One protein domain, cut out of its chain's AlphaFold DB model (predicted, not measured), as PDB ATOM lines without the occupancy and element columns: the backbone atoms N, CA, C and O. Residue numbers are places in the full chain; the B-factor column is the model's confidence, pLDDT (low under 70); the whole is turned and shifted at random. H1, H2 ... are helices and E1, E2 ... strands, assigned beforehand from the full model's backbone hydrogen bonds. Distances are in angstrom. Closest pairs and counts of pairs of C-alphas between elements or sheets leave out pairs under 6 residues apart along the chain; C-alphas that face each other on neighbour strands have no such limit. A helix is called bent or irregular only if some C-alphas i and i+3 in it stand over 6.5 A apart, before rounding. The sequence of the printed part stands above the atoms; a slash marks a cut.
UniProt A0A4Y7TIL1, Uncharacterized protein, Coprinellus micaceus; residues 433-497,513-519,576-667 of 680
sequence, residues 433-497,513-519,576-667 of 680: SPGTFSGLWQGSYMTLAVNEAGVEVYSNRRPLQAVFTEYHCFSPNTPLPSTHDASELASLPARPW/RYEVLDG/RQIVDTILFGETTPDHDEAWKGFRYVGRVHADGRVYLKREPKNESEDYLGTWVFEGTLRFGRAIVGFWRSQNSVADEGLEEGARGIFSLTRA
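AT A GLANCE: This is residues 433 to 497, 513 to 519 and 576 to 667 of the 680 residues of an uncharacterized protein of Coprinellus micaceus (UniProt A0A4Y7TIL1). Look for a closed barrel of eight strands, E1 to E8, which run round the ring in chain order, with the short helices H1 and H2 outside it and H3 on it. The long hairpin of E1 and E2 makes much of the long axis, its turn at Glu 452 lies at one end, and residues 650 to 655, between E7 and E8, stick out. The printed part has 164 residues, in the order E1 E2 H1 E3 H2 E4 E5 H3 E6 E7 E8; it is mostly strand, and all neighbour strands are antiparallel. It is compact, with a radius of gyration of the C-alphas of 16.5 A, yet elongated, spanning 54 by 34 by 32 A.

HOW THE PARTS SIT: Begin with the hairpin of E1, residues 439 to 450, and E2, residues 456 to 473, where N 441 and O 466 are 2.8 A apart, within hydrogen-bond range. E2 bends by 85 degrees at residue 460, and past the bend its residues 466 to 473 have E3, residues 580 to 586, as their antiparallel neighbour, with N 469 and O 584 at 2.8 A, within hydrogen-bond range. E3 neighbours E4, residues 598 to 605, at N 583 and O 602, 2.9 A. E4 forms a hairpin with E5, residues 609 to 616, at N 601 and O 613, 3.0 A. E5 neighbours E6, residues 627 to 634, at N 612 and O 629, 2.9 A. E6, E7, residues 638 to 645, and E8, residues 659 to 666, form a meander, each strand the antiparallel neighbour of the one before, with N 630 and O 642 at 2.8 A and N 641 and O 662 at 3.0 A. E8 closes the ring on E1 at 160 degrees, with N 444 and O 663 at 2.8 A. H1, residues 486 to 490, is on the barrel, outside it and over E4, at a height of 10.3 A; the closest C-alphas are those of Leu 489 and Val 601, 7.2 A. H2, residues 589 to 595, is also outside, at 8.6 A, and only just over none of the strands, with 2 of its C-alphas falling on E2. H3, residues 619 to 624, is on the barrel, its C-alpha of Asp 622 6.1 A from that of Pro 616 in E5. H3 is irregular, with C-alphas 620 and 623 7.7 A apart; 0 of its 2 O i to N i+4 pairs but 2 of 3 O i to N i+3 pairs are within range, while in H1 and H2 every O i to N i+4 pair is.

IN THESE COORDINATES: Find C-alpha 439 at (-38.379, -37.966, 7.515); from there E1 runs 35.5 A to C-alpha 450 at (-72.589, -38.282, 16.884). E2 comes back over 39.3 A. E3 to E8 measure 20.3, 22.8, 23.4, 21.5, 21.7 and 22.9 A, and E8 ends at C-alpha 666, (-43.537, -43.179, 7.369). H1, H2 and H3 measure 6.3, 9.9 and 10.0 A.

THE WHOLE: The farthest C-alphas, those of Glu 452 and Arg 576, are 54.2 A apart. Two cuts lie between H1 and E3: residues 498 to 512 are not printed, with 22.9 A across the gap, and 520 to 575, with 17.3 A. The links E2 to H1 and E7 to E8 are long. Residues 476 to 497, 513 to 519 and 648 to 655 have pLDDT under 70, while the mean of the printed part is 84.2.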
ATOM      1  N   SER A 433     -34.629 -46.862  17.493       85.31
ATOM      2  CA  SER A 433     -33.279 -46.624  16.996       85.31
ATOM      3  C   SER A 433     -33.195 -45.226  16.374       85.31
ATOM      4  O   SER A 433     -34.183 -44.764  15.795       85.31
ATOM      5  N   PRO A 434     -32.039 -44.544  16.452       89.75
ATOM      6  CA  PRO A 434     -31.892 -43.236  15.835       89.75
ATOM      7  C   PRO A 434     -32.263 -43.223  14.353       89.75
ATOM      8  O   PRO A 434     -31.800 -44.056  13.570       89.75
ATOM      9  N   GLY A 435     -33.111 -42.265  13.988       90.94
ATOM     10  CA  GLY A 435     -33.700 -42.145  12.662       90.94
ATOM     11  C   GLY A 435     -35.005 -42.926  12.484       90.94
ATOM     12  O   GLY A 435     -35.439 -43.062  11.342       90.94
ATOM     13  N   THR A 436     -35.635 -43.454  13.546       91.31
ATOM     14  CA  THR A 436     -36.933 -44.164  13.459       91.31
ATOM     15  C   THR A 436     -38.055 -43.216  13.035       91.31
ATOM     16  O   THR A 436     -38.839 -43.546  12.142       91.31
ATOM     17  N   PHE A 437     -38.114 -42.030  13.644       94.94
ATOM     18  CA  PHE A 437     -39.186 -41.051  13.458       94.94
ATOM     19  C   PHE A 437     -38.876 -39.995  12.401       94.94
ATOM     20  O   PHE A 437     -39.790 -39.322  11.941       94.94
ATOM     21  N   SER A 438     -37.625 -39.850  11.991       95.25
ATOM     22  CA  SER A 438     -37.199 -38.809  11.063       95.25
ATOM     23  C   SER A 438     -37.690 -39.053   9.633       95.25
ATOM     24  O   SER A 438     -37.822 -40.193   9.177       95.25
ATOM     25  N   GLY A 439     -37.930 -37.961   8.907       95.50
ATOM     26  CA  GLY A 439     -38.379 -37.966   7.515       95.50
ATOM     27  C   GLY A 439     -39.878 -37.711   7.352       95.50
ATOM     28  O   GLY A 439     -40.555 -37.232   8.259       95.50
ATOM     29  N   LEU A 440     -40.406 -37.992   6.159       96.50
ATOM     30  CA  LEU A 440     -41.803 -37.729   5.810       96.50
ATOM     31  C   LEU A 440     -42.743 -38.797   6.387       96.50
ATOM     32  O   LEU A 440     -42.619 -39.980   6.080       96.50
ATOM     33  N   TRP A 441     -43.749 -38.363   7.140       97.69
ATOM     34  CA  TRP A 441     -44.873 -39.168   7.604       97.69
ATOM     35  C   TRP A 441     -46.165 -38.673   6.972       97.69
ATOM     36  O   TRP A 441     -46.431 -37.475   6.905       97.69
ATOM     37  N   GLN A 442     -46.982 -39.614   6.518       97.25
ATOM     38  CA  GLN A 442     -48.223 -39.364   5.797       97.25
ATOM     39  C   GLN A 442     -49.299 -40.355   6.232       97.25
ATOM     40  O   GLN A 442     -49.024 -41.507   6.558       97.25
ATOM     41  N   GLY A 443     -50.546 -39.914   6.265       97.19
ATOM     42  CA  GLY A 443     -51.630 -40.725   6.784       97.19
ATOM     43  C   GLY A 443     -52.930 -39.952   6.858       97.19
ATOM     44  O   GLY A 443     -53.185 -39.046   6.067       97.19
ATOM     45  N   SER A 444     -53.796 -40.326   7.790       97.62
ATOM     46  CA  SER A 444     -55.115 -39.718   7.885       97.62
ATOM     47  C   SER A 444     -55.691 -39.757   9.286       97.62
ATOM     48  O   SER A 444     -55.339 -40.611  10.099       97.62
ATOM     49  N   TYR A 445     -56.620 -38.843   9.540       97.81
ATOM     50  CA  TYR A 445     -57.459 -38.846  10.728       97.81
ATOM     51  C   TYR A 445     -58.937 -38.884  10.340       97.81
ATOM     52  O   TYR A 445     -59.321 -38.487   9.240       97.81
ATOM     53  N   MET A 446     -59.771 -39.374  11.251       97.38
ATOM     54  CA  MET A 446     -61.230 -39.318  11.175       97.38
ATOM     55  C   MET A 446     -61.769 -38.652  12.435       97.38
ATOM     56  O   MET A 446     -61.215 -38.853  13.517       97.38
ATOM     57  N   THR A 447     -62.855 -37.896  12.306       95.44
ATOM     58  CA  THR A 447     -63.568 -37.290  13.439       95.44
ATOM     59  C   THR A 447     -64.636 -38.250  13.946       95.44
ATOM     60  O   THR A 447     -65.366 -38.857  13.159       95.44
ATOM     61  N   LEU A 448     -64.742 -38.377  15.265       93.94
ATOM     62  CA  LEU A 448     -65.852 -39.046  15.929       93.94
ATOM     63  C   LEU A 448     -67.028 -38.068  16.001       93.94
ATOM     64  O   LEU A 448     -67.001 -37.126  16.784       93.94
ATOM     65  N   ALA A 449     -68.034 -38.276  15.156       91.44
ATOM     66  CA  ALA A 449     -69.263 -37.488  15.145       91.44
ATOM     67  C   ALA A 449     -70.403 -38.300  15.767       91.44
ATOM     68  O   ALA A 449     -70.461 -39.515  15.584       91.44
ATOM     69  N   VAL A 450     -71.331 -37.651  16.463       89.25
ATOM     70  CA  VAL A 450     -72.589 -38.282  16.884       89.25
ATOM     71  C   VAL A 450     -73.612 -38.067  15.769       89.25
ATOM     72  O   VAL A 450     -73.790 -36.945  15.305       89.25
ATOM     73  N   ASN A 451     -74.242 -39.137  15.280       89.38
ATOM     74  CA  ASN A 451     -75.292 -39.016  14.266       89.38
ATOM     75  C   ASN A 451     -76.658 -38.667  14.891       89.38
ATOM     76  O   ASN A 451     -76.822 -38.700  16.108       89.38
ATOM     77  N   GLU A 452     -77.668 -38.408  14.056       89.75
ATOM     78  CA  GLU A 452     -79.042 -38.076  14.486       89.75
ATOM     79  C   GLU A 452     -79.680 -39.112  15.436       89.75
ATOM     80  O   GLU A 452     -80.594 -38.787  16.188       89.75
ATOM     81  N   ALA A 453     -79.197 -40.359  15.431       90.19
ATOM     82  CA  ALA A 453     -79.660 -41.436  16.305       90.19
ATOM     83  C   ALA A 453     -78.866 -41.546  17.625       90.19
ATOM     84  O   ALA A 453     -78.983 -42.553  18.324       90.19
ATOM     85  N   GLY A 454     -78.018 -40.564  17.955       89.00
ATOM     86  CA  GLY A 454     -77.154 -40.592  19.140       89.00
ATOM     87  C   GLY A 454     -75.984 -41.577  19.039       89.00
ATOM     88  O   GLY A 454     -75.318 -41.858  20.033       89.00
ATOM     89  N   VAL A 455     -75.719 -42.135  17.854       88.12
ATOM     90  CA  VAL A 455     -74.664 -43.132  17.648       88.12
ATOM     91  C   VAL A 455     -73.382 -42.424  17.217       88.12
ATOM     92  O   VAL A 455     -73.317 -41.854  16.129       88.12
ATOM     93  N   GLU A 456     -72.343 -42.511  18.052       89.69
ATOM     94  CA  GLU A 456     -70.954 -42.197  17.688       89.69
ATOM     95  C   GLU A 456     -70.578 -42.907  16.368       89.69
ATOM     96  O   GLU A 456     -70.802 -44.110  16.241       89.69
ATOM     97  N   VAL A 457     -69.990 -42.212  15.391       92.31
ATOM     98  CA  VAL A 457     -69.496 -42.738  14.104       92.31
ATOM     99  C   VAL A 457     -68.206 -42.012  13.706       92.31
ATOM    100  O   VAL A 457     -68.170 -40.786  13.627       92.31
ATOM    101  N   TYR A 458     -67.154 -42.767  13.374       92.88
ATOM    102  CA  TYR A 458     -65.967 -42.206  12.721       92.88
ATOM    103  C   TYR A 458     -66.285 -41.851  11.266       92.88
ATOM    104  O   TYR A 458     -66.652 -42.719  10.467       92.88
ATOM    105  N   SER A 459     -66.157 -40.569  10.943       91.81
ATOM    106  CA  SER A 459     -66.482 -39.975   9.646       91.81
ATOM    107  C   SER A 459     -65.415 -38.952   9.240       91.81
ATOM    108  O   SER A 459     -64.414 -38.780   9.939       91.81
ATOM    109  N   ASN A 460     -65.616 -38.275   8.103       90.88
ATOM    110  CA  ASN A 460     -64.781 -37.152   7.664       90.88
ATOM    111  C   ASN A 460     -63.278 -37.485   7.645       90.88
ATOM    112  O   ASN A 460     -62.475 -36.773   8.246       90.88
ATOM    113  N   ARG A 461     -62.900 -38.576   6.958       95.81
ATOM    114  CA  ARG A 461     -61.490 -38.934   6.753       95.81
ATOM    115  C   ARG A 461     -60.774 -37.780   6.050       95.81
ATOM    116  O   ARG A 461     -61.157 -37.399   4.946       95.81
ATOM    117  N   ARG A 462     -59.734 -37.249   6.685       96.94
ATOM    118  CA  ARG A 462     -58.910 -36.137   6.198       96.94
ATOM    119  C   ARG A 462     -57.435 -36.539   6.191       96.94
ATOM    120  O   ARG A 462     -57.043 -37.371   7.013       96.94
ATOM    121  N   PRO A 463     -56.625 -35.987   5.275       97.50
ATOM    122  CA  PRO A 463     -55.203 -36.282   5.229       97.50
ATOM    123  C   PRO A 463     -54.484 -35.689   6.444       97.50
ATOM    124  O   PRO A 463     -54.946 -34.732   7.066       97.50
ATOM    125  N   LEU A 464     -53.347 -36.289   6.777       97.50
ATOM    126  CA  LEU A 464     -52.424 -35.845   7.810       97.50
ATOM    127  C   LEU A 464     -51.006 -36.066   7.285       97.50
ATOM    128  O   LEU A 464     -50.725 -37.119   6.709       97.50
ATOM    129  N   GLN A 465     -50.124 -35.090   7.461       97.62
ATOM    130  CA  GLN A 465     -48.736 -35.187   7.023       97.62
ATOM    131  C   GLN A 465     -47.835 -34.352   7.936       97.62
ATOM    132  O   GLN A 465     -48.265 -33.319   8.448       97.62
ATOM    133  N   ALA A 466     -46.600 -34.807   8.130       97.94
ATOM    134  CA  ALA A 466     -45.528 -34.055   8.770       97.94
ATOM    135  C   ALA A 466     -44.170 -34.596   8.298       97.94
ATOM    136  O   ALA A 466     -43.997 -35.806   8.181       97.94
ATOM    137  N   VAL A 467     -43.200 -33.723   8.056       97.69
ATOM    138  CA  VAL A 467     -41.779 -34.075   8.020       97.69
ATOM    139  C   VAL A 467     -41.263 -33.921   9.442       97.69
ATOM    140  O   VAL A 467     -41.274 -32.809   9.965       97.69
ATOM    141  N   PHE A 468     -40.876 -35.022  10.080       97.62
ATOM    142  CA  PHE A 468     -40.355 -35.015  11.446       97.62
ATOM    143  C   PHE A 468     -38.822 -35.018  11.471       97.62
ATOM    144  O   PHE A 468     -38.167 -35.650  10.640       97.62
ATOM    145  N   THR A 469     -38.284 -34.371  12.500       95.62
ATOM    146  CA  THR A 469     -36.895 -34.420  12.962       95.62
ATOM    147  C   THR A 469     -36.911 -34.891  14.413       95.62
ATOM    148  O   THR A 469     -37.686 -34.372  15.222       95.62
ATOM    149  N   GLU A 470     -36.079 -35.877  14.750       94.56
ATOM    150  CA  GLU A 470     -36.041 -36.481  16.086       94.56
ATOM    151  C   GLU A 470     -34.799 -36.079  16.897       94.56
ATOM    152  O   GLU A 470     -33.711 -35.885  16.356       94.56
ATOM    153  N   TYR A 471     -34.966 -35.958  18.215       92.56
ATOM    154  CA  TYR A 471     -33.929 -35.526  19.153       92.56
ATOM    155  C   TYR A 471     -33.925 -36.448  20.377       92.56
ATOM    156  O   TYR A 471     -34.911 -36.508  21.113       92.56
ATOM    157  N   HIS A 472     -32.822 -37.157  20.626       89.94
ATOM    158  CA  HIS A 472     -32.773 -38.187  21.670       89.94
ATOM    159  C   HIS A 472     -32.323 -37.662  23.037       89.94
ATOM    160  O   HIS A 472     -31.351 -36.910  23.163       89.94
ATOM    161  N   CYS A 473     -33.001 -38.137  24.081       84.88
ATOM    162  CA  CYS A 473     -32.715 -37.851  25.484       84.88
ATOM    163  C   CYS A 473     -31.945 -39.017  26.117       84.88
ATOM    164  O   CYS A 473     -32.539 -40.018  26.510       84.88
ATOM    165  N   PHE A 474     -30.630 -38.882  26.281       81.69
ATOM    166  CA  PHE A 474     -29.795 -39.887  26.963       81.69
ATOM    167  C   PHE A 474     -29.730 -39.716  28.494       81.69
ATOM    168  O   PHE A 474     -29.064 -40.484  29.185       81.69
ATOM    169  N   SER A 475     -30.358 -38.670  29.038       75.69
ATOM    170  CA  SER A 475     -30.390 -38.364  30.472       75.69
ATOM    171  C   SER A 475     -31.544 -37.404  30.787       75.69
ATOM    172  O   SER A 475     -31.839 -36.545  29.957       75.69
ATOM    173  N   PRO A 476     -32.169 -37.481  31.976       59.59
ATOM    174  CA  PRO A 476     -33.256 -36.577  32.353       59.59
ATOM    175  C   PRO A 476     -32.872 -35.112  32.697       59.59
ATOM    176  O   PRO A 476     -33.793 -34.334  32.909       59.59
ATOM    177  N   ASN A 477     -31.598 -34.677  32.782       56.69
ATOM    178  CA  ASN A 477     -31.214 -33.464  33.567       56.69
ATOM    179  C   ASN A 477     -30.257 -32.432  32.894       56.69
ATOM    180  O   ASN A 477     -29.045 -32.594  33.033       56.69
ATOM    181  N   THR A 478     -30.682 -31.343  32.217       49.94
ATOM    182  CA  THR A 478     -29.732 -30.638  31.295       49.94
ATOM    183  C   THR A 478     -30.199 -29.262  30.664       49.94
ATOM    184  O   THR A 478     -30.809 -28.478  31.378       49.94
ATOM    185  N   PRO A 479     -29.794 -28.816  29.433       44.72
ATOM    186  CA  PRO A 479     -30.513 -27.748  28.664       44.72
ATOM    187  C   PRO A 479     -30.716 -27.935  27.110       44.72
ATOM    188  O   PRO A 479     -29.826 -28.435  26.421       44.72
ATOM    189  N   LEU A 480     -31.866 -27.487  26.554       49.69
ATOM    190  CA  LEU A 480     -32.336 -27.626  25.142       49.69
ATOM    191  C   LEU A 480     -31.356 -27.027  24.102       49.69
ATOM    192  O   LEU A 480     -30.718 -26.019  24.419       49.69
ATOM    193  N   PRO A 481     -31.264 -27.531  22.843       53.69
ATOM    194  CA  PRO A 481     -30.691 -26.741  21.756       53.69
ATOM    195  C   PRO A 481     -31.509 -25.457  21.579       53.69
ATOM    196  O   PRO A 481     -32.720 -25.488  21.368       53.69
ATOM    197  N   SER A 482     -30.831 -24.313  21.652       52.75
ATOM    198  CA  SER A 482     -31.435 -22.976  21.709       52.75
ATOM    199  C   SER A 482     -32.033 -22.479  20.383       52.75
ATOM    200  O   SER A 482     -32.202 -21.276  20.204       52.75
ATOM    201  N   THR A 483     -32.274 -23.372  19.423       59.44
ATOM    202  CA  THR A 483     -32.856 -23.067  18.105       59.44
ATOM    203  C   THR A 483     -34.381 -23.126  18.101       59.44
ATOM    204  O   THR A 483     -34.992 -22.605  17.173       59.44
ATOM    205  N   HIS A 484     -34.989 -23.741  19.119       62.66
ATOM    206  CA  HIS A 484     -36.438 -23.847  19.283       62.66
ATOM    207  C   HIS A 484     -36.878 -23.153  20.571       62.66
ATOM    208  O   HIS A 484     -36.136 -23.122  21.557       62.66
ATOM    209  N   ASP A 485     -38.082 -22.583  20.555       67.25
ATOM    210  CA  ASP A 485     -38.620 -21.857  21.699       67.25
ATOM    211  C   ASP A 485     -38.942 -22.835  22.840       67.25
ATOM    212  O   ASP A 485     -39.764 -23.744  22.708       67.25
ATOM    213  N   ALA A 486     -38.277 -22.654  23.983       63.47
ATOM    214  CA  ALA A 486     -38.457 -23.514  25.149       63.47
ATOM    215  C   ALA A 486     -39.895 -23.470  25.707       63.47
ATOM    216  O   ALA A 486     -40.311 -24.411  26.386       63.47
ATOM    217  N   SER A 487     -40.666 -22.418  25.405       68.62
ATOM    218  CA  SER A 487     -42.076 -22.315  25.795       68.62
ATOM    219  C   SER A 487     -42.980 -23.309  25.055       68.62
ATOM    220  O   SER A 487     -43.913 -23.837  25.662       68.62
ATOM    221  N   GLU A 488     -42.678 -23.657  23.796       66.19
ATOM    222  CA  GLU A 488     -43.459 -24.648  23.040       66.19
ATOM    223  C   GLU A 488     -43.338 -26.037  23.676       66.19
ATOM    224  O   GLU A 488     -44.343 -26.722  23.874       66.19
ATOM    225  N   LEU A 489     -42.130 -26.430  24.090       64.56
ATOM    226  CA  LEU A 489     -41.909 -27.706  24.774       64.56
ATOM    227  C   LEU A 489     -42.410 -27.720  26.218       64.56
ATOM    228  O   LEU A 489     -42.873 -28.764  26.669       64.56
ATOM    229  N   ALA A 490     -42.399 -26.585  26.921       64.81
ATOM    230  CA  ALA A 490     -43.051 -26.466  28.228       64.81
ATOM    231  C   ALA A 490     -44.585 -26.628  28.150       64.81
ATOM    232  O   ALA A 490     -45.218 -26.901  29.169       64.81
ATOM    233  N   SER A 491     -45.183 -26.487  26.957       65.25
ATOM    234  CA  SER A 491     -46.603 -26.781  26.717       65.25
ATOM    235  C   SER A 491     -46.901 -28.260  26.429       65.25
ATOM    236  O   SER A 491     -48.071 -28.649  26.408       65.25
ATOM    237  N   LEU A 492     -45.876 -29.102  26.234       58.53
ATOM    238  CA  LEU A 492     -46.052 -30.553  26.275       58.53
ATOM    239  C   LEU A 492     -46.067 -31.016  27.736       58.53
ATOM    240  O   LEU A 492     -45.154 -30.671  28.490       58.53
ATOM    241  N   PRO A 493     -47.047 -31.832  28.155       55.19
ATOM    242  CA  PRO A 493     -47.075 -32.335  29.518       55.19
ATOM    243  C   PRO A 493     -45.894 -33.287  29.744       55.19
ATOM    244  O   PRO A 493     -45.507 -34.054  28.854       55.19
ATOM    245  N   ALA A 494     -45.322 -33.280  30.951       56.75
ATOM    246  CA  ALA A 494     -44.252 -34.215  31.284       56.75
ATOM    247  C   ALA A 494     -44.789 -35.649  31.429       56.75
ATOM    248  O   ALA A 494     -44.020 -36.607  31.294       56.75
ATOM    249  N   ARG A 495     -46.099 -35.799  31.687       51.62
ATOM    250  CA  ARG A 495     -46.812 -37.077  31.815       51.62
ATOM    251  C   ARG A 495     -48.180 -37.046  31.113       51.62
ATOM    252  O   ARG A 495     -48.850 -36.020  31.168       51.62
ATOM    253  N   PRO A 496     -48.671 -38.168  30.548       42.50
ATOM    254  CA  PRO A 496     -49.911 -38.210  29.755       42.50
ATOM    255  C   PRO A 496     -51.175 -37.621  30.408       42.50
ATOM    256  O   PRO A 496     -52.084 -37.187  29.704       42.50
ATOM    257  N   TRP A 497     -51.239 -37.619  31.742       48.62
ATOM    258  CA  TRP A 497     -52.394 -37.201  32.542       48.62
ATOM    259  C   TRP A 497     -52.286 -35.782  33.133       48.62
ATOM    260  O   TRP A 497     -53.228 -35.321  33.763       48.62
ATOM    261  N   ARG A 513     -31.682 -31.655  28.146       39.06
ATOM    262  CA  ARG A 513     -30.886 -31.629  26.868       39.06
ATOM    263  C   ARG A 513     -31.037 -32.880  26.025       39.06
ATOM    264  O   ARG A 513     -31.312 -33.979  26.491       39.06
ATOM    265  N   TYR A 514     -30.665 -32.630  24.782       50.31
ATOM    266  CA  TYR A 514     -30.725 -33.453  23.608       50.31
ATOM    267  C   TYR A 514     -29.397 -33.271  22.870       50.31
ATOM    268  O   TYR A 514     -28.799 -32.189  22.871       50.31
ATOM    269  N   GLU A 515     -28.930 -34.344  22.261       44.72
ATOM    270  CA  GLU A 515     -27.816 -34.330  21.320       44.72
ATOM    271  C   GLU A 515     -28.415 -34.676  19.956       44.72
ATOM    272  O   GLU A 515     -29.251 -35.577  19.863       44.72
ATOM    273  N   VAL A 516     -28.048 -33.929  18.914       46.84
ATOM    274  CA  VAL A 516     -28.480 -34.236  17.545       46.84
ATOM    275  C   VAL A 516     -27.547 -35.310  16.997       46.84
ATOM    276  O   VAL A 516     -26.327 -35.145  17.041       46.84
ATOM    277  N   LEU A 517     -28.113 -36.411  16.505       50.31
ATOM    278  CA  LEU A 517     -27.371 -37.426  15.762       50.31
ATOM    279  C   LEU A 517     -27.612 -37.201  14.269       50.31
ATOM    280  O   LEU A 517     -28.621 -37.643  13.725       50.31
ATOM    281  N   ASP A 518     -26.671 -36.517  13.614       41.78
ATOM    282  CA  ASP A 518     -26.700 -36.283  12.167       41.78
ATOM    283  C   ASP A 518     -26.385 -37.583  11.399       41.78
ATOM    284  O   ASP A 518     -25.271 -37.830  10.928       41.78
ATOM    285  N   GLY A 519     -27.411 -38.425  11.272       43.41
ATOM    286  CA  GLY A 519     -27.416 -39.631  10.451       43.41
ATOM    287  C   GLY A 519     -26.701 -40.854  11.052       43.41
ATOM    288  O   GLY A 519     -26.112 -40.806  12.137       43.41
ATOM    289  N   ARG A 576     -25.884 -45.814  26.182       72.56
ATOM    290  CA  ARG A 576     -26.746 -44.877  26.898       72.56
ATOM    291  C   ARG A 576     -28.165 -45.086  26.401       72.56
ATOM    292  O   ARG A 576     -28.461 -44.815  25.239       72.56
ATOM    293  N   GLN A 577     -29.016 -45.612  27.273       80.50
ATOM    294  CA  GLN A 577     -30.386 -45.915  26.913       80.50
ATOM    295  C   GLN A 577     -31.090 -44.595  26.592       80.50
ATOM    296  O   GLN A 577     -31.049 -43.657  27.392       80.50
ATOM    297  N   ILE A 578     -31.703 -44.506  25.412       81.69
ATOM    298  CA  ILE A 578     -32.541 -43.359  25.071       81.69
ATOM    299  C   ILE A 578     -33.761 -43.439  25.992       81.69
ATOM    300  O   ILE A 578     -34.554 -44.374  25.917       81.69
ATOM    301  N   VAL A 579     -33.865 -42.476  26.902       84.12
ATOM    302  CA  VAL A 579     -34.957 -42.361  27.875       84.12
ATOM    303  C   VAL A 579     -36.229 -41.883  27.176       84.12
ATOM    304  O   VAL A 579     -37.335 -42.280  27.532       84.12
ATOM    305  N   ASP A 580     -36.058 -41.004  26.189       85.75
ATOM    306  CA  ASP A 580     -37.136 -40.296  25.511       85.75
ATOM    307  C   ASP A 580     -36.655 -39.750  24.158       85.75
ATOM    308  O   ASP A 580     -35.452 -39.573  23.955       85.75
ATOM    309  N   THR A 581     -37.569 -39.459  23.235       92.12
ATOM    310  CA  THR A 581     -37.249 -38.811  21.954       92.12
ATOM    311  C   THR A 581     -38.238 -37.686  21.675       92.12
ATOM    312  O   THR A 581     -39.442 -37.912  21.595       92.12
ATOM    313  N   ILE A 582     -37.737 -36.461  21.523       93.81
ATOM    314  CA  ILE A 582     -38.545 -35.298  21.140       93.81
ATOM    315  C   ILE A 582     -38.678 -35.258  19.623       93.81
ATOM    316  O   ILE A 582     -37.709 -35.500  18.903       93.81
ATOM    317  N   LEU A 583     -39.876 -34.935  19.148       95.81
ATOM    318  CA  LEU A 583     -40.193 -34.769  17.737       95.81
ATOM    319  C   LEU A 583     -40.544 -33.312  17.464       95.81
ATOM    320  O   LEU A 583     -41.419 -32.749  18.117       95.81
ATOM    321  N   PHE A 584     -39.911 -32.732  16.454       96.44
ATOM    322  CA  PHE A 584     -40.374 -31.508  15.811       96.44
ATOM    323  C   PHE A 584     -40.761 -31.846  14.384       96.44
ATOM    324  O   PHE A 584     -40.105 -32.672  13.756       96.44
ATOM    325  N   GLY A 585     -41.802 -31.225  13.846       97.06
ATOM    326  CA  GLY A 585     -42.115 -31.406  12.439       97.06
ATOM    327  C   GLY A 585     -43.092 -30.401  11.875       97.06
ATOM    328  O   GLY A 585     -43.724 -29.629  12.592       97.06
ATOM    329  N   GLU A 586     -43.223 -30.432  10.560       97.94
ATOM    330  CA  GLU A 586     -44.114 -29.545   9.825       97.94
ATOM    331  C   GLU A 586     -44.680 -30.220   8.574       97.94
ATOM    332  O   GLU A 586     -44.057 -31.106   7.991       97.94
ATOM    333  N   THR A 587     -45.873 -29.822   8.145       97.88
ATOM    334  CA  THR A 587     -46.404 -30.179   6.816       97.88
ATOM    335  C   THR A 587     -45.497 -29.648   5.696       97.88
ATOM    336  O   THR A 587     -44.833 -28.625   5.867       97.88
ATOM    337  N   THR A 588     -45.442 -30.324   4.540       97.12
ATOM    338  CA  THR A 588     -44.676 -29.817   3.384       97.12
ATOM    339  C   THR A 588     -45.392 -28.633   2.716       97.12
ATOM    340  O   THR A 588     -46.611 -28.529   2.844       97.12
ATOM    341  N   PRO A 589     -44.697 -27.773   1.943       96.31
ATOM    342  CA  PRO A 589     -45.327 -26.639   1.256       96.31
ATOM    343  C   PRO A 589     -46.509 -27.023   0.351       96.31
ATOM    344  O   PRO A 589     -47.544 -26.361   0.376       96.31
ATOM    345  N   ASP A 590     -46.403 -28.133  -0.388       95.06
ATOM    346  CA  ASP A 590     -47.500 -28.634  -1.232       95.06
ATOM    347  C   ASP A 590     -48.723 -29.030  -0.384       95.06
ATOM    348  O   ASP A 590     -49.871 -28.781  -0.756       95.06
ATOM    349  N   HIS A 591     -48.482 -29.611   0.797       96.38
ATOM    350  CA  HIS A 591     -49.530 -29.968   1.749       96.38
ATOM    351  C   HIS A 591     -50.122 -28.740   2.453       96.38
ATOM    352  O   HIS A 591     -51.329 -28.717   2.694       96.38
ATOM    353  N   ASP A 592     -49.310 -27.715   2.736       96.12
ATOM    354  CA  ASP A 592     -49.755 -26.430   3.288       96.12
ATOM    355  C   ASP A 592     -50.771 -25.766   2.344       96.12
ATOM    356  O   ASP A 592     -51.844 -25.339   2.779       96.12
ATOM    357  N   GLU A 593     -50.470 -25.726   1.039       95.81
ATOM    358  CA  GLU A 593     -51.348 -25.138   0.019       95.81
ATOM    359  C   GLU A 593     -52.638 -25.957  -0.189       95.81
ATOM    360  O   GLU A 593     -53.720 -25.396  -0.399       95.81
ATOM    361  N   ALA A 594     -52.538 -27.287  -0.103       96.44
ATOM    362  CA  ALA A 594     -53.655 -28.206  -0.296       96.44
ATOM    363  C   ALA A 594     -54.613 -28.285   0.907       96.44
ATOM    364  O   ALA A 594     -55.834 -28.269   0.731       96.44
ATOM    365  N   TRP A 595     -54.069 -28.398   2.123       96.88
ATOM    366  CA  TRP A 595     -54.783 -28.874   3.319       96.88
ATOM    367  C   TRP A 595     -54.577 -28.015   4.574       96.88
ATOM    368  O   TRP A 595     -55.100 -28.371   5.633       96.88
ATOM    369  N   LYS A 596     -53.913 -26.860   4.424       97.06
ATOM    370  CA  LYS A 596     -53.428 -25.955   5.479       97.06
ATOM    371  C   LYS A 596     -52.167 -26.447   6.180       97.06
ATOM    372  O   LYS A 596     -51.926 -27.645   6.314       97.06
ATOM    373  N   GLY A 597     -51.356 -25.475   6.596       96.44
ATOM    374  CA  GLY A 597     -50.047 -25.716   7.177       96.44
ATOM    375  C   GLY A 597     -50.094 -25.862   8.689       96.44
ATOM    376  O   GLY A 597     -50.703 -25.048   9.386       96.44
ATOM    377  N   PHE A 598     -49.405 -26.877   9.202       97.81
ATOM    378  CA  PHE A 598     -49.320 -27.180  10.623       97.81
ATOM    379  C   PHE A 598     -47.876 -27.412  11.072       97.81
ATOM    380  O   PHE A 598     -47.061 -27.989  10.349       97.81
ATOM    381  N   ARG A 599     -47.591 -26.991  12.304       97.50
ATOM    382  CA  ARG A 599     -46.396 -27.343  13.071       97.50
ATOM    383  C   ARG A 599     -46.764 -28.423  14.080       97.50
ATOM    384  O   ARG A 599     -47.886 -28.454  14.587       97.50
ATOM    385  N   TYR A 600     -45.816 -29.303  14.356       97.69
ATOM    386  CA  TYR A 600     -45.945 -30.406  15.290       97.69
ATOM    387  C   TYR A 600     -44.779 -30.373  16.269       97.69
ATOM    388  O   TYR A 600     -43.621 -30.283  15.861       97.69
ATOM    389  N   VAL A 601     -45.091 -30.506  17.552       96.44
ATOM    390  CA  VAL A 601     -44.106 -30.680  18.622       96.44
ATOM    391  C   VAL A 601     -44.566 -31.868  19.453       96.44
ATOM    392  O   VAL A 601     -45.744 -31.970  19.789       96.44
ATOM    393  N   GLY A 602     -43.681 -32.812  19.740       95.25
ATOM    394  CA  GLY A 602     -44.083 -34.090  20.308       95.25
ATOM    395  C   GLY A 602     -42.992 -34.824  21.064       95.25
ATOM    396  O   GLY A 602     -41.847 -34.387  21.149       95.25
ATOM    397  N   ARG A 603     -43.384 -35.957  21.639       93.94
ATOM    398  CA  ARG A 603     -42.593 -36.748  22.573       93.94
ATOM    399  C   ARG A 603     -42.881 -38.235  22.386       93.94
ATOM    400  O   ARG A 603     -44.039 -38.622  22.226       93.94
ATOM    401  N   VAL A 604     -41.834 -39.052  22.415       92.94
ATOM    402  CA  VAL A 604     -41.893 -40.508  22.279       92.94
ATOM    403  C   VAL A 604     -41.204 -41.156  23.469       92.94
ATOM    404  O   VAL A 604     -39.987 -41.055  23.635       92.94
ATOM    405  N   HIS A 605     -41.978 -41.893  24.252       88.94
ATOM    406  CA  HIS A 605     -41.452 -42.662  25.370       88.94
ATOM    407  C   HIS A 605     -40.790 -43.963  24.903       88.94
ATOM    408  O   HIS A 605     -41.126 -44.510  23.852       88.94
ATOM    409  N   ALA A 606     -39.889 -44.506  25.725       83.75
ATOM    410  CA  ALA A 606     -39.204 -45.770  25.448       83.75
ATOM    411  C   ALA A 606     -40.153 -46.970  25.226       83.75
ATOM    412  O   ALA A 606     -39.770 -47.920  24.553       83.75
ATOM    413  N   ASP A 607     -41.395 -46.929  25.730       81.25
ATOM    414  CA  ASP A 607     -42.410 -47.965  25.474       81.25
ATOM    415  C   ASP A 607     -43.063 -47.879  24.078       81.25
ATOM    416  O   ASP A 607     -43.791 -48.787  23.673       81.25
ATOM    417  N   GLY A 608     -42.769 -46.824  23.313       87.06
ATOM    418  CA  GLY A 608     -43.308 -46.559  21.982       87.06
ATOM    419  C   GLY A 608     -44.575 -45.701  21.967       87.06
ATOM    420  O   GLY A 608     -45.123 -45.484  20.882       87.06
ATOM    421  N   ARG A 609     -45.065 -45.199  23.111       90.25
ATOM    422  CA  ARG A 609     -46.141 -44.191  23.124       90.25
ATOM    423  C   ARG A 609     -45.661 -42.880  22.519       90.25
ATOM    424  O   ARG A 609     -44.552 -42.434  22.797       90.25
ATOM    425  N   VAL A 610     -46.534 -42.253  21.735       93.12
ATOM    426  CA  VAL A 610     -46.269 -41.005  21.014       93.12
ATOM    427  C   VAL A 610     -47.323 -39.970  21.382       93.12
ATOM    428  O   VAL A 610     -48.516 -40.219  21.207       93.12
ATOM    429  N   TYR A 611     -46.877 -38.796  21.817       94.62
ATOM    430  CA  TYR A 611     -47.709 -37.617  22.042       94.62
ATOM    431  C   TYR A 611     -47.287 -36.524  21.062       94.62
ATOM    432  O   TYR A 611     -46.115 -36.164  21.035       94.62
ATOM    433  N   LEU A 612     -48.210 -35.990  20.257       96.69
ATOM    434  CA  LEU A 612     -47.942 -34.864  19.353       96.69
ATOM    435  C   LEU A 612     -48.947 -33.742  19.619       96.69
ATOM    436  O   LEU A 612     -50.154 -33.955  19.538       96.69
ATOM    437  N   LYS A 613     -48.463 -32.531  19.863       96.25
ATOM    438  CA  LYS A 613     -49.236 -31.293  19.771       96.25
ATOM    439  C   LYS A 613     -49.142 -30.786  18.331       96.25
ATOM    440  O   LYS A 613     -48.048 -30.753  17.773       96.25
ATOM    441  N   ARG A 614     -50.269 -30.407  17.728       97.12
ATOM    442  CA  ARG A 614     -50.352 -29.813  16.387       97.12
ATOM    443  C   ARG A 614     -50.958 -28.422  16.471       97.12
ATOM    444  O   ARG A 614     -52.071 -28.279  16.975       97.12
ATOM    445  N   GLU A 615     -50.287 -27.445  15.879       96.12
ATOM    446  CA  GLU A 615     -50.710 -26.041  15.841       96.12
ATOM    447  C   GLU A 615     -50.645 -25.490  14.412       96.12
ATOM    448  O   GLU A 615     -49.884 -26.017  13.596       96.12
ATOM    449  N   PRO A 616     -51.447 -24.475  14.053       97.25
ATOM    450  CA  PRO A 616     -51.345 -23.826  12.746       97.25
ATOM    451  C   PRO A 616     -49.951 -23.222  12.506       97.25
ATOM    452  O   PRO A 616     -49.275 -22.771  13.434       97.25
ATOM    453  N   LYS A 617     -49.498 -23.198  11.245       96.44
ATOM    454  CA  LYS A 617     -48.270 -22.473  10.865       96.44
ATOM    455  C   LYS A 617     -48.439 -20.957  10.964       96.44
ATOM    456  O   LYS A 617     -47.488 -20.272  11.321       96.44
ATOM    457  N   ASN A 618     -49.630 -20.456  10.640       95.94
ATOM    458  CA  ASN A 618     -49.930 -19.034  10.513       95.94
ATOM    459  C   ASN A 618     -50.927 -18.593  11.594       95.94
ATOM    460  O   ASN A 618     -51.970 -19.226  11.735       95.94
ATOM    461  N   GLU A 619     -50.675 -17.466  12.263       94.69
ATOM    462  CA  GLU A 619     -51.589 -16.864  13.262       94.69
ATOM    463  C   GLU A 619     -52.982 -16.549  12.672       94.69
ATOM    464  O   GLU A 619     -54.015 -16.637  13.331       94.69
ATOM    465  N   SER A 620     -53.049 -16.242  11.371       95.00
ATOM    466  CA  SER A 620     -54.316 -16.055  10.648       95.00
ATOM    467  C   SER A 620     -55.165 -17.331  10.537       95.00
ATOM    468  O   SER A 620     -56.322 -17.266  10.118       95.00
ATOM    469  N   GLU A 621     -54.606 -18.485  10.903       94.44
ATOM    470  CA  GLU A 621     -55.223 -19.807  10.842       94.44
ATOM    471  C   GLU A 621     -55.482 -20.413  12.235       94.44
ATOM    472  O   GLU A 621     -55.903 -21.568  12.327       94.44
ATOM    473  N   ASP A 622     -55.346 -19.624  13.311       92.62
ATOM    474  CA  ASP A 622     -55.636 -20.011  14.705       92.62
ATOM    475  C   ASP A 622     -57.037 -20.619  14.899       92.62
ATOM    476  O   ASP A 622     -57.248 -21.471  15.765       92.62
ATOM    477  N   TYR A 623     -57.995 -20.262  14.035       92.12
ATOM    478  CA  TYR A 623     -59.343 -20.840  13.999       92.12
ATOM    479  C   TYR A 623     -59.374 -22.358  13.714       92.12
ATOM    480  O   TYR A 623     -60.401 -23.002  13.933       92.12
ATOM    481  N   LEU A 624     -58.279 -22.948  13.219       91.50
ATOM    482  CA  LEU A 624     -58.126 -24.400  13.046       91.50
ATOM    483  C   LEU A 624     -57.847 -25.127  14.378       91.50
ATOM    484  O   LEU A 624     -58.091 -26.336  14.476       91.50
ATOM    485  N   GLY A 625     -57.377 -24.388  15.389       93.06
ATOM    486  CA  GLY A 625     -57.167 -24.833  16.763       93.06
ATOM    487  C   GLY A 625     -55.962 -25.753  16.992       93.06
ATOM    488  O   GLY A 625     -55.517 -26.497  16.110       93.06
ATOM    489  N   THR A 626     -55.477 -25.737  18.235       94.00
ATOM    490  CA  THR A 626     -54.444 -26.647  18.743       94.00
ATOM    491  C   THR A 626     -55.047 -28.018  19.036       94.00
ATOM    492  O   THR A 626     -56.054 -28.120  19.742       94.00
ATOM    493  N   TRP A 627     -54.466 -29.085  18.483       95.81
ATOM    494  CA  TRP A 627     -54.920 -30.467  18.697       95.81
ATOM    495  C   TRP A 627     -53.811 -31.309  19.330       95.81
ATOM    496  O   TRP A 627     -52.635 -31.138  19.020       95.81
ATOM    497  N   VAL A 628     -54.199 -32.268  20.163       95.19
ATOM    498  CA  VAL A 628     -53.313 -33.241  20.806       95.19
ATOM    499  C   VAL A 628     -53.598 -34.618  20.223       95.19
ATOM    500  O   VAL A 628     -54.747 -35.054  20.189       95.19
ATOM    501  N   PHE A 629     -52.552 -35.305  19.784       96.44
ATOM    502  CA  PHE A 629     -52.562 -36.670  19.280       96.44
ATOM    503  C   PHE A 629     -51.870 -37.575  20.301       96.44
ATOM    504  O   PHE A 629     -50.763 -37.274  20.742       96.44
ATOM    505  N   GLU A 630     -52.504 -38.690  20.647       94.38
ATOM    506  CA  GLU A 630     -51.980 -39.727  21.538       94.38
ATOM    507  C   GLU A 630     -52.029 -41.065  20.803       94.38
ATOM    508  O   GLU A 630     -53.101 -41.543  20.428       94.38
ATOM    509  N   GLY A 631     -50.873 -41.676  20.570       94.06
ATOM    510  CA  GLY A 631     -50.759 -42.910  19.807       94.06
ATOM    511  C   GLY A 631     -49.640 -43.819  20.281       94.06
ATOM    512  O   GLY A 631     -49.031 -43.633  21.331       94.06
ATOM    513  N   THR A 632     -49.370 -44.850  19.494       91.81
ATOM    514  CA  THR A 632     -48.258 -45.777  19.724       91.81
ATOM    515  C   THR A 632     -47.614 -46.130  18.393       91.81
ATOM    516  O   THR A 632     -48.325 -46.325  17.401       91.81
ATOM    517  N   LEU A 633     -46.284 -46.213  18.376       91.62
ATOM    518  CA  LEU A 633     -45.520 -46.730  17.247       91.62
ATOM    519  C   LEU A 633     -45.841 -48.220  17.042       91.62
ATOM    520  O   LEU A 633     -45.854 -49.018  17.975       91.62
ATOM    521  N   ARG A 634     -46.124 -48.595  15.799       85.81
ATOM    522  CA  ARG A 634     -46.460 -49.942  15.346       85.81
ATOM    523  C   ARG A 634     -45.635 -50.254  14.106       85.81
ATOM    524  O   ARG A 634     -45.615 -49.469  13.155       85.81
ATOM    525  N   PHE A 635     -44.991 -51.418  14.116       81.38
ATOM    526  CA  PHE A 635     -44.215 -51.943  12.987       81.38
ATOM    527  C   PHE A 635     -43.107 -50.976  12.506       81.38
ATOM    528  O   PHE A 635     -42.910 -50.831  11.298       81.38
ATOM    529  N   GLY A 636     -42.521 -50.191  13.432       84.50
ATOM    530  CA  GLY A 636     -41.451 -49.203  13.187       84.50
ATOM    531  C   GLY A 636     -41.815 -48.021  12.284       84.50
ATOM    532  O   GLY A 636     -41.099 -47.027  12.218       84.50
ATOM    533  N   ARG A 637     -42.948 -48.121  11.585       89.94
ATOM    534  CA  ARG A 637     -43.292 -47.314  10.417       89.94
ATOM    535  C   ARG A 637     -44.674 -46.690  10.491       89.94
ATOM    536  O   ARG A 637     -45.019 -45.963   9.571       89.94
ATOM    537  N   ALA A 638     -45.476 -46.954  11.526       92.38
ATOM    538  CA  ALA A 638     -46.775 -46.310  11.705       92.38
ATOM    539  C   ALA A 638     -47.046 -45.869  13.143       92.38
ATOM    540  O   ALA A 638     -46.790 -46.604  14.083       92.38
ATOM    541  N   ILE A 639     -47.636 -44.690  13.313       95.81
ATOM    542  CA  ILE A 639     -48.153 -44.199  14.591       95.81
ATOM    543  C   ILE A 639     -49.673 -44.269  14.493       95.81
ATOM    544  O   ILE A 639     -50.261 -43.694  13.577       95.81
ATOM    545  N   VAL A 640     -50.316 -44.998  15.401       95.00
ATOM    546  CA  VAL A 640     -51.773 -45.214  15.391       95.00
ATOM    547  C   VAL A 640     -52.353 -44.796  16.735       95.00
ATOM    548  O   VAL A 640     -51.792 -45.156  17.770       95.00
ATOM    549  N   GLY A 641     -53.465 -44.055  16.735       95.50
ATOM    550  CA  GLY A 641     -54.026 -43.538  17.980       95.50
ATOM    551  C   GLY A 641     -55.253 -42.644  17.867       95.50
ATOM    552  O   GLY A 641     -56.054 -42.753  16.937       95.50
ATOM    553  N   PHE A 642     -55.385 -41.765  18.855       95.12
ATOM    554  CA  PHE A 642     -56.486 -40.837  19.086       95.12
ATOM    555  C   PHE A 642     -56.028 -39.395  18.917       95.12
ATOM    556  O   PHE A 642     -54.853 -39.084  19.084       95.12
ATOM    557  N   TRP A 643     -56.962 -38.500  18.626       95.94
ATOM    558  CA  TRP A 643     -56.708 -37.064  18.688       95.94
ATOM    559  C   TRP A 643     -57.869 -36.338  19.368       95.94
ATOM    560  O   TRP A 643     -59.009 -36.807  19.309       95.94
ATOM    561  N   ARG A 644     -57.578 -35.202  20.005       93.62
ATOM    562  CA  ARG A 644     -58.544 -34.300  20.650       93.62
ATOM    563  C   ARG A 644     -58.169 -32.837  20.406       93.62
ATOM    564  O   ARG A 644     -56.989 -32.503  20.376       93.62
ATOM    565  N   SER A 645     -59.158 -31.971  20.227       93.38
ATOM    566  CA  SER A 645     -58.970 -30.516  20.219       93.38
ATOM    567  C   SER A 645     -58.712 -30.019  21.642       93.38
ATOM    568  O   SER A 645     -59.396 -30.448  22.569       93.38
ATOM    569  N   GLN A 646     -57.747 -29.117  21.816       88.94
ATOM    570  CA  GLN A 646     -57.437 -28.486  23.104       88.94
ATOM    571  C   GLN A 646     -58.331 -27.263  23.379       88.94
ATOM    572  O   GLN A 646     -58.610 -26.945  24.530       88.94
ATOM    573  N   ASN A 647     -58.823 -26.603  22.324       73.44
ATOM    574  CA  ASN A 647     -59.464 -25.287  22.415       73.44
ATOM    575  C   ASN A 647     -61.003 -25.342  22.389       73.44
ATOM    576  O   ASN A 647     -61.646 -24.377  21.974       73.44
ATOM    577  N   SER A 648     -61.622 -26.441  22.835       59.25
ATOM    578  CA  SER A 648     -63.034 -26.392  23.239       59.25
ATOM    579  C   SER A 648     -63.125 -25.652  24.571       59.25
ATOM    580  O   SER A 648     -63.169 -26.273  25.634       59.25
ATOM    581  N   VAL A 649     -63.101 -24.317  24.503       55.72
ATOM    582  CA  VAL A 649     -63.496 -23.459  25.623       55.72
ATOM    583  C   VAL A 649     -64.844 -23.974  26.102       55.72
ATOM    584  O   VAL A 649     -65.774 -24.079  25.301       55.72
ATOM    585  N   ALA A 650     -64.918 -24.345  27.378       50.31
ATOM    586  CA  ALA A 650     -66.125 -24.869  27.989       50.31
ATOM    587  C   ALA A 650     -67.155 -23.742  28.137       50.31
ATOM    588  O   ALA A 650     -67.321 -23.178  29.216       50.31
ATOM    589  N   ASP A 651     -67.828 -23.402  27.038       49.91
ATOM    590  CA  ASP A 651     -69.090 -22.677  27.086       49.91
ATOM    591  C   ASP A 651     -70.065 -23.586  27.850       49.91
ATOM    592  O   ASP A 651     -70.326 -24.720  27.432       49.91
ATOM    593  N   GLU A 652     -70.446 -23.159  29.058       58.25
ATOM    594  CA  GLU A 652     -70.836 -24.043  30.166       58.25
ATOM    595  C   GLU A 652     -72.144 -24.816  29.896       58.25
ATOM    596  O   GLU A 652     -73.218 -24.464  30.384       58.25
ATOM    597  N   GLY A 653     -72.062 -25.916  29.141       60.88
ATOM    598  CA  GLY A 653     -73.175 -26.851  28.978       60.88
ATOM    599  C   GLY A 653     -73.219 -27.699  27.707       60.88
ATOM    600  O   GLY A 653     -74.027 -28.628  27.687       60.88
ATOM    601  N   LEU A 654     -72.415 -27.438  26.664       52.03
ATOM    602  CA  LEU A 654     -72.504 -28.205  25.409       52.03
ATOM    603  C   LEU A 654     -71.166 -28.707  24.834       52.03
ATOM    604  O   LEU A 654     -70.304 -27.941  24.427       52.03
ATOM    605  N   GLU A 655     -71.140 -30.037  24.691       61.38
ATOM    606  CA  GLU A 655     -70.257 -30.892  23.882       61.38
ATOM    607  C   GLU A 655     -68.788 -31.068  24.323       61.38
ATOM    608  O   GLU A 655     -68.008 -30.132  24.473       61.38
ATOM    609  N   GLU A 656     -68.389 -32.342  24.472       74.81
ATOM    610  CA  GLU A 656     -66.979 -32.740  24.535       74.81
ATOM    611  C   GLU A 656     -66.244 -32.239  23.284       74.81
ATOM    612  O   GLU A 656     -66.711 -32.446  22.160       74.81
ATOM    613  N   GLY A 657     -65.062 -31.647  23.472       84.19
ATOM    614  CA  GLY A 657     -64.245 -31.132  22.379       84.19
ATOM    615  C   GLY A 657     -64.008 -32.149  21.257       84.19
ATOM    616  O   GLY A 657     -63.844 -33.351  21.490       84.19
ATOM    617  N   ALA A 658     -63.971 -31.647  20.017       90.94
ATOM    618  CA  ALA A 658     -63.833 -32.470  18.820       90.94
ATOM    619  C   ALA A 658     -62.657 -33.452  18.941       90.94
ATOM    620  O   ALA A 658     -61.525 -33.057  19.222       90.94
ATOM    621  N   ARG A 659     -62.935 -34.735  18.708       93.56
ATOM    622  CA  ARG A 659     -61.974 -35.830  18.862       93.56
ATOM    623  C   ARG A 659     -62.111 -36.860  17.755       93.56
ATOM    624  O   ARG A 659     -63.076 -36.856  16.987       93.56
ATOM    625  N   GLY A 660     -61.186 -37.805  17.710       95.50
ATOM    626  CA  GLY A 660     -61.273 -38.921  16.790       95.50
ATOM    627  C   GLY A 660     -60.062 -39.832  16.827       95.50
ATOM    628  O   GLY A 660     -59.422 -39.988  17.864       95.50
ATOM    629  N   ILE A 661     -59.785 -40.464  15.690       97.06
ATOM    630  CA  ILE A 661     -58.727 -41.468  15.531       97.06
ATOM    631  C   ILE A 661     -57.823 -41.111  14.358       97.06
ATOM    632  O   ILE A 661     -58.261 -40.422  13.435       97.06
ATOM    633  N   PHE A 662     -56.573 -41.565  14.390       98.00
ATOM    634  CA  PHE A 662     -55.600 -41.319  13.331       98.00
ATOM    635  C   PHE A 662     -54.664 -42.507  13.091       98.00
ATOM    636  O   PHE A 662     -54.430 -43.343  13.967       98.00
ATOM    637  N   SER A 663     -54.092 -42.527  11.891       97.31
ATOM    638  CA  SER A 663     -52.874 -43.260  11.567       97.31
ATOM    639  C   SER A 663     -51.954 -42.353  10.758       97.31
ATOM    640  O   SER A 663     -52.392 -41.724   9.797       97.31
ATOM    641  N   LEU A 664     -50.682 -42.301  11.141       97.50
ATOM    642  CA  LEU A 664     -49.571 -41.815  10.329       97.50
ATOM    643  C   LEU A 664     -48.698 -43.004   9.954       97.50
ATOM    644  O   LEU A 664     -48.521 -43.909  10.762       97.50
ATOM    645  N   THR A 665     -48.131 -42.990   8.755       95.75
ATOM    646  CA  THR A 665     -47.167 -43.983   8.278       95.75
ATOM    647  C   THR A 665     -45.973 -43.256   7.674       95.75
ATOM    648  O   THR A 665     -46.153 -42.305   6.912       95.75
ATOM    649  N   ARG A 666     -44.754 -43.681   8.001       94.88
ATOM    650  CA  ARG A 666     -43.537 -43.179   7.369       94.88
ATOM    651  C   ARG A 666     -43.622 -43.468   5.874       94.88
ATOM    652  O   ARG A 666     -43.830 -44.614   5.472       94.88
ATOM    653  N   ALA A 667     -43.493 -42.436   5.051       93.25
ATOM    654  CA  ALA A 667     -43.326 -42.620   3.622       93.25
ATOM    655  C   ALA A 667     -42.046 -43.432   3.413       93.25
ATOM    656  O   ALA A 667     -40.990 -43.073   3.938       93.25
TER     657      ALA A 667